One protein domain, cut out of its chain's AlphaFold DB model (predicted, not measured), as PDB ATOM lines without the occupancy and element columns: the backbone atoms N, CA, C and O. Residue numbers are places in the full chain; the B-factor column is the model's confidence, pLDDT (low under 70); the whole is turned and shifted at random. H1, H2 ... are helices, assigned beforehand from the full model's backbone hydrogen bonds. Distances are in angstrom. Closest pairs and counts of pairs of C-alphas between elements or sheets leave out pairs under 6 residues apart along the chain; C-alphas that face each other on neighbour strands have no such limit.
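Overview. This is residues 78 to 127 of the 151 residues of an uncharacterized protein of Rhizobium sp. NFR17 (UniProt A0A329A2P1). Two long helices, H1 and H2, make an open V: they meet near the tight link that joins them, and from there their far arms spread away from each other. Residues 78 to 91 of H1 stick out as one arm, and residues 114 to 127, of which 114 to 126 belong to H2, as the other. The printed part has 50 residues with two named helices, H1 then H2 along the chain, and no named strand; its class is all helix. It is loose, with a radius of gyration of the C-alphas of 13.0 A, and flat in outline, with spans of 35 by 26 by 14 A.

Along the chain. Find C-alpha 78 at (32.734, 24.609, -69.060); from there H1, the longest helix, runs through residues 78 to 101, 34.9 A from first to last C-alpha, and ends at C-alpha 101 at (14.228, 20.949, -39.665). Go on to C-alpha 106 at (21.728, 27.685, -42.039), where H2 begins; it holds residues 106 to 126, and 30.5 A separate its first and last C-alphas. It ends at C-alpha 126, at (47.300, 14.243, -51.862).

Arrangement. Start from H1 and look at its residues 96 to 100, which alone touch H2. On H2, residues 106 to 109 alone touch H1. The closest C-alphas of the two are those of Ile 96 and Thr 106, 6.3 A apart. The helices run opposite ways at a steep tilt of 44 degrees, and they form a helical hairpin. Their centres are 14.3 A apart. Along the backbones of H1 and H2, every O i to N i+4 pair is within hydrogen-bond range.

Size, cuts and confidence. Look at Gly 78 and Gly 103 for the two C-alphas farthest apart, 37.0 A. The first and last printed C-alphas, those of Gly 78 and Asp 127, are 23.8 A apart. The printed part has no cut, and the link from H1 to H2, with 4 residues between them, is tight. In the B-factor column of this model you will find a mean pLDDT of 92.7 over the printed part, and no printed residue is under 70.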
ATOM      1  N   GLY A  78      33.442  23.448 -69.600       81.19
ATOM      2  CA  GLY A  78      32.734  24.609 -69.060       81.19
ATOM      3  C   GLY A  78      31.237  24.379 -68.834       81.19
ATOM      4  O   GLY A  78      30.668  24.930 -67.892       81.19
ATOM      5  N   ASP A  79      30.593  23.551 -69.654       80.88
ATOM      6  CA  ASP A  79      29.176  23.226 -69.480       80.88
ATOM      7  C   ASP A  79      28.986  22.076 -68.482       80.88
ATOM      8  O   ASP A  79      28.060  22.118 -67.676       80.88
ATOM      9  N   ARG A  80      29.927  21.127 -68.425       85.62
ATOM     10  CA  ARG A  80      29.961  20.056 -67.419       85.62
ATOM     11  C   ARG A  80      30.144  20.621 -66.010       85.62
ATOM     12  O   ARG A  80      29.486  20.163 -65.080       85.62
ATOM     13  N   ALA A  81      30.982  21.645 -65.852       84.50
ATOM     14  CA  ALA A  81      31.159  22.339 -64.581       84.50
ATOM     15  C   ALA A  81      29.872  23.048 -64.124       84.50
ATOM     16  O   ALA A  81      29.518  22.974 -62.948       84.50
ATOM     17  N   LYS A  82      29.137  23.696 -65.040       89.88
ATOM     18  CA  LYS A  82      27.836  24.316 -64.723       89.88
ATOM     19  C   LYS A  82      26.789  23.271 -64.345       89.88
ATOM     20  O   LYS A  82      26.087  23.462 -63.360       89.88
ATOM     21  N   GLU A  83      26.713  22.163 -65.086       89.69
ATOM     22  CA  GLU A  83      25.824  21.043 -64.753       89.69
ATOM     23  C   GLU A  83      26.112  20.506 -63.349       89.69
ATOM     24  O   GLU A  83      25.194  20.377 -62.538       89.69
ATOM     25  N   ALA A  84      27.387  20.268 -63.029       89.12
ATOM     26  CA  ALA A  84      27.797  19.826 -61.702       89.12
ATOM     27  C   ALA A  84      27.410  20.842 -60.614       89.12
ATOM     28  O   ALA A  84      26.887  20.445 -59.577       89.12
ATOM     29  N   GLN A  85      27.598  22.146 -60.851       91.38
ATOM     30  CA  GLN A  85      27.190  23.191 -59.905       91.38
ATOM     31  C   GLN A  85      25.682  23.199 -59.650       91.38
ATOM     32  O   GLN A  85      25.274  23.361 -58.502       91.38
ATOM     33  N   THR A  86      24.862  23.023 -60.690       92.56
ATOM     34  CA  THR A  86      23.403  22.941 -60.541       92.56
ATOM     35  C   THR A  86      23.009  21.730 -59.705       92.56
ATOM     36  O   THR A  86      22.312  21.893 -58.710       92.56
ATOM     37  N   VAL A  87      23.524  20.542 -60.036       92.94
ATOM     38  CA  VAL A  87      23.216  19.318 -59.278       92.94
ATOM     39  C   VAL A  87      23.669  19.441 -57.820       92.94
ATOM     40  O   VAL A  87      22.909  19.130 -56.910       92.94
ATOM     41  N   VAL A  88      24.888  19.936 -57.577       94.06
ATOM     42  CA  VAL A  88      25.400  20.149 -56.214       94.06
ATOM     43  C   VAL A  88      24.523  21.145 -55.455       94.06
ATOM     44  O   VAL A  88      24.241  20.923 -54.282       94.06
ATOM     45  N   ARG A  89      24.084  22.238 -56.093       93.88
ATOM     46  CA  ARG A  89      23.216  23.231 -55.448       93.88
ATOM     47  C   ARG A  89      21.899  22.606 -54.995       93.88
ATOM     48  O   ARG A  89      21.541  22.798 -53.839       93.88
ATOM     49  N   ASP A  90      21.238  21.855 -55.869       91.56
ATOM     50  CA  ASP A  90      19.944  21.232 -55.568       91.56
ATOM     51  C   ASP A  90      20.053  20.280 -54.359       91.56
ATOM     52  O   ASP A  90      19.217  20.299 -53.452       91.56
ATOM     53  N   GLU A  91      21.135  19.498 -54.291       92.94
ATOM     54  CA  GLU A  91      21.405  18.601 -53.160       92.94
ATOM     55  C   GLU A  91      21.735  19.362 -51.867       92.94
ATOM     56  O   GLU A  91      21.262  19.002 -50.785       92.94
ATOM     57  N   LEU A  92      22.515  20.444 -51.955       94.81
ATOM     58  CA  LEU A  92      22.825  21.281 -50.795       94.81
ATOM     59  C   LEU A  92      21.585  22.002 -50.254       94.81
ATOM     60  O   LEU A  92      21.475  22.168 -49.039       94.81
ATOM     61  N   ASP A  93      20.642  22.393 -51.109       94.19
ATOM     62  CA  ASP A  93      19.388  23.013 -50.674       94.19
ATOM     63  C   ASP A  93      18.520  22.007 -49.894       94.19
ATOM     64  O   ASP A  93      17.984  22.344 -48.834       94.19
ATOM     65  N   SER A  94      18.464  20.746 -50.344       91.00
ATOM     66  CA  SER A  94      17.813  19.644 -49.614       91.00
ATOM     67  C   SER A  94      18.494  19.354 -48.267       91.00
ATOM     68  O   SER A  94      17.830  19.221 -47.231       91.00
ATOM     69  N   LEU A  95      19.831  19.336 -48.249       94.19
ATOM     70  CA  LEU A  95      20.624  19.175 -47.028       94.19
ATOM     71  C   LEU A  95      20.346  20.301 -46.022       94.19
ATOM     72  O   LEU A  95      20.127  20.029 -44.840       94.19
ATOM     73  N   ILE A  96      20.338  21.556 -46.478       94.69
ATOM     74  CA  ILE A  96      20.077  22.724 -45.630       94.69
ATOM     75  C   ILE A  96      18.649  22.685 -45.085       94.69
ATOM     76  O   ILE A  96      18.458  22.942 -43.897       94.69
ATOM     77  N   ALA A  97      17.659  22.330 -45.909       93.75
ATOM     78  CA  ALA A  97      16.281  22.168 -45.453       93.75
ATOM     79  C   ALA A  97      16.189  21.118 -44.334       93.75
ATOM     80  O   ALA A  97      15.675  21.415 -43.256       93.75
ATOM     81  N   SER A  98      16.791  19.941 -44.535       92.38
ATOM     82  CA  SER A  98      16.805  18.882 -43.522       92.38
ATOM     83  C   SER A  98      17.560  19.273 -42.248       92.38
ATOM     84  O   SER A  98      17.196  18.821 -41.164       92.38
ATOM     85  N   ALA A  99      18.630  20.060 -42.354       93.38
ATOM     86  CA  ALA A  99      19.384  20.513 -41.191       93.38
ATOM     87  C   ALA A  99      18.608  21.572 -40.394       93.38
ATOM     88  O   ALA A  99      18.574  21.510 -39.164       93.38
ATOM     89  N   ASN A 100      17.931  22.490 -41.088       94.56
ATOM     90  CA  ASN A 100      17.057  23.483 -40.466       94.56
ATOM     91  C   ASN A 100      15.873  22.811 -39.742       94.56
ATOM     92  O   ASN A 100      15.533  23.219 -38.635       94.56
ATOM     93  N   GLU A 101      15.274  21.761 -40.321       95.19
ATOM     94  CA  GLU A 101      14.228  20.949 -39.665       95.19
ATOM     95  C   GLU A 101      14.723  20.288 -38.370       95.19
ATOM     96  O   GLU A 101      13.964  20.140 -37.415       95.19
ATOM     97  N   ALA A 102      16.009  19.938 -38.313       95.56
ATOM     98  CA  ALA A 102      16.660  19.399 -37.123       95.56
ATOM     99  C   ALA A 102      17.145  20.483 -36.134       95.56
ATOM    100  O   ALA A 102      17.760  20.150 -35.123       95.56
ATOM    101  N   GLY A 103      16.877  21.766 -36.405       95.75
ATOM    102  CA  GLY A 103      17.200  22.888 -35.519       95.75
ATOM    103  C   GLY A 103      18.578  23.524 -35.726       95.75
ATOM    104  O   GLY A 103      18.939  24.421 -34.966       95.75
ATOM    105  N   TRP A 104      19.341  23.110 -36.741       97.50
ATOM    106  CA  TRP A 104      20.623  23.739 -37.065       97.50
ATOM    107  C   TRP A 104      20.431  25.076 -37.778       97.50
ATOM    108  O   TRP A 104      19.532  25.241 -38.606       97.50
ATOM    109  N   GLY A 105      21.313  26.037 -37.512       95.25
ATOM    110  CA  GLY A 105      21.315  27.304 -38.227       95.25
ATOM    111  C   GLY A 105      21.892  27.149 -39.634       95.25
ATOM    112  O   GLY A 105      22.994  26.638 -39.816       95.25
ATOM    113  N   THR A 106      21.227  27.710 -40.648       96.00
ATOM    114  CA  THR A 106      21.728  27.685 -42.039       96.00
ATOM    115  C   THR A 106      23.176  28.185 -42.168       96.00
ATOM    116  O   THR A 106      23.964  27.624 -42.925       96.00
ATOM    117  N   ARG A 107      23.565  29.220 -41.407       96.50
ATOM    118  CA  ARG A 107      24.945  29.747 -41.410       96.50
ATOM    119  C   ARG A 107      25.970  28.729 -40.910       96.50
ATOM    120  O   ARG A 107      27.084  28.707 -41.426       96.50
ATOM    121  N   GLU A 108      25.600  27.912 -39.930       96.31
ATOM    122  CA  GLU A 108      26.462  26.873 -39.362       96.31
ATOM    123  C   GLU A 108      26.706  25.777 -40.397       96.31
ATOM    124  O   GLU A 108      27.849  25.397 -40.647       96.31
ATOM    125  N   ILE A 109      25.645  25.356 -41.085       97.62
ATOM    126  CA  ILE A 109      25.721  24.339 -42.136       97.62
ATOM    127  C   ILE A 109      26.540  24.836 -43.329       97.62
ATOM    128  O   ILE A 109      27.420  24.122 -43.805       97.62
ATOM    129  N   VAL A 110      26.343  26.081 -43.777       96.75
ATOM    130  CA  VAL A 110      27.166  26.662 -44.853       96.75
ATOM    131  C   VAL A 110      28.643  26.751 -44.450       96.75
ATOM    132  O   VAL A 110      29.519  26.467 -45.271       96.75
ATOM    133  N   ALA A 111      28.943  27.114 -43.198       96.81
ATOM    134  CA  ALA A 111      30.319  27.128 -42.703       96.81
ATOM    135  C   ALA A 111      30.936  25.719 -42.694       96.81
ATOM    136  O   ALA A 111      32.067  25.549 -43.155       96.81
ATOM    137  N   ALA A 112      30.181  24.711 -42.249       96.62
ATOM    138  CA  ALA A 112      30.612  23.316 -42.252       96.62
ATOM    139  C   ALA A 112      30.862  22.784 -43.675       96.62
ATOM    140  O   ALA A 112      31.907  22.185 -43.926       96.62
ATOM    141  N   ILE A 113      29.962  23.067 -44.627       96.50
ATOM    142  CA  ILE A 113      30.122  22.692 -46.044       96.50
ATOM    143  C   ILE A 113      31.410  23.288 -46.619       96.50
ATOM    144  O   ILE A 113      32.164  22.599 -47.304       96.50
ATOM    145  N   ARG A 114      31.691  24.564 -46.330       97.38
ATOM    146  CA  ARG A 114      32.899  25.237 -46.823       97.38
ATOM    147  C   ARG A 114      34.176  24.586 -46.291       97.38
ATOM    148  O   ARG A 114      35.125  24.421 -47.058       97.38
ATOM    149  N   GLU A 115      34.214  24.231 -45.010       97.69
ATOM    150  CA  GLU A 115      35.390  23.566 -44.443       97.69
ATOM    151  C   GLU A 115      35.545  22.142 -44.985       97.69
ATOM    152  O   GLU A 115      36.649  21.749 -45.361       97.69
ATOM    153  N   ALA A 116      34.444  21.403 -45.137       96.38
ATOM    154  CA  ALA A 116      34.462  20.087 -45.769       96.38
ATOM    155  C   ALA A 116      35.006  20.158 -47.207       96.38
ATOM    156  O   ALA A 116      35.895  19.386 -47.563       96.38
ATOM    157  N   ALA A 117      34.558  21.128 -48.010       95.00
ATOM    158  CA  ALA A 117      35.070  21.340 -49.363       95.00
ATOM    159  C   ALA A 117      36.579  21.642 -49.373       95.00
ATOM    160  O   ALA A 117      37.311  21.099 -50.200       95.00
ATOM    161  N   ARG A 118      37.074  22.456 -48.428       95.12
ATOM    162  CA  ARG A 118      38.514  22.735 -48.286       95.12
ATOM    163  C   ARG A 118      39.311  21.460 -48.007       95.12
ATOM    164  O   ARG A 118      40.367  21.258 -48.602       95.12
ATOM    165  N   LEU A 119      38.814  20.609 -47.111       93.75
ATOM    166  CA  LEU A 119      39.456  19.337 -46.780       93.75
ATOM    167  C   LEU A 119      39.445  18.365 -47.965       93.75
ATOM    168  O   LEU A 119      40.454  17.707 -48.199       93.75
ATOM    169  N   LEU A 120      38.362  18.322 -48.747       92.75
ATOM    170  CA  LEU A 120      38.287  17.511 -49.968       92.75
ATOM    171  C   LEU A 120      39.316  17.949 -51.016       92.75
ATOM    172  O   LEU A 120      39.974  17.098 -51.603       92.75
ATOM    173  N   VAL A 121      39.521  19.256 -51.203       91.12
ATOM    174  CA  VAL A 121      40.569  19.774 -52.103       91.12
ATOM    175  C   VAL A 121      41.961  19.322 -51.651       91.12
ATOM    176  O   VAL A 121      42.776  18.918 -52.475       91.12
ATOM    177  N   ILE A 122      42.233  19.358 -50.345       90.81
ATOM    178  CA  ILE A 122      43.516  18.904 -49.787       90.81
ATOM    179  C   ILE A 122      43.693  17.397 -49.978       90.81
ATOM    180  O   ILE A 122      44.774  16.958 -50.360       90.81
ATOM    181  N   ALA A 123      42.639  16.616 -49.735       89.12
ATOM    182  CA  ALA A 123      42.664  15.172 -49.923       89.12
ATOM    183  C   ALA A 123      42.898  14.800 -51.396       89.12
ATOM    184  O   ALA A 123      43.790  14.008 -51.673       89.12
ATOM    185  N   ASN A 124      42.190  15.439 -52.334       86.69
ATOM    186  CA  ASN A 124      42.370  15.218 -53.774       86.69
ATOM    187  C   ASN A 124      43.763  15.640 -54.266       86.69
ATOM    188  O   ASN A 124      44.322  15.032 -55.166       86.69
ATOM    189  N   ALA A 125      44.364  16.677 -53.672       87.69
ATOM    190  CA  ALA A 125      45.741  17.049 -53.992       87.69
ATOM    191  C   ALA A 125      46.764  16.008 -53.497       87.69
ATOM    192  O   ALA A 125      47.831  15.869 -54.094       87.69
ATOM    193  N   ALA A 126      46.460  15.310 -52.399       88.88
ATOM    194  CA  ALA A 126      47.300  14.243 -51.862       88.88
ATOM    195  C   ALA A 126      47.116  12.910 -52.610       88.88
ATOM    196  O   ALA A 126      48.076  12.149 -52.716       88.88
ATOM    197  N   ASP A 127      45.912  12.647 -53.120       89.00
ATOM    198  CA  ASP A 127      45.543  11.448 -53.880       89.00
ATOM    199  C   ASP A 127      44.602  11.838 -55.040       89.00
ATOM    200  O   ASP A 127      43.380  11.850 -54.862       89.00
TER     201      ASP A 127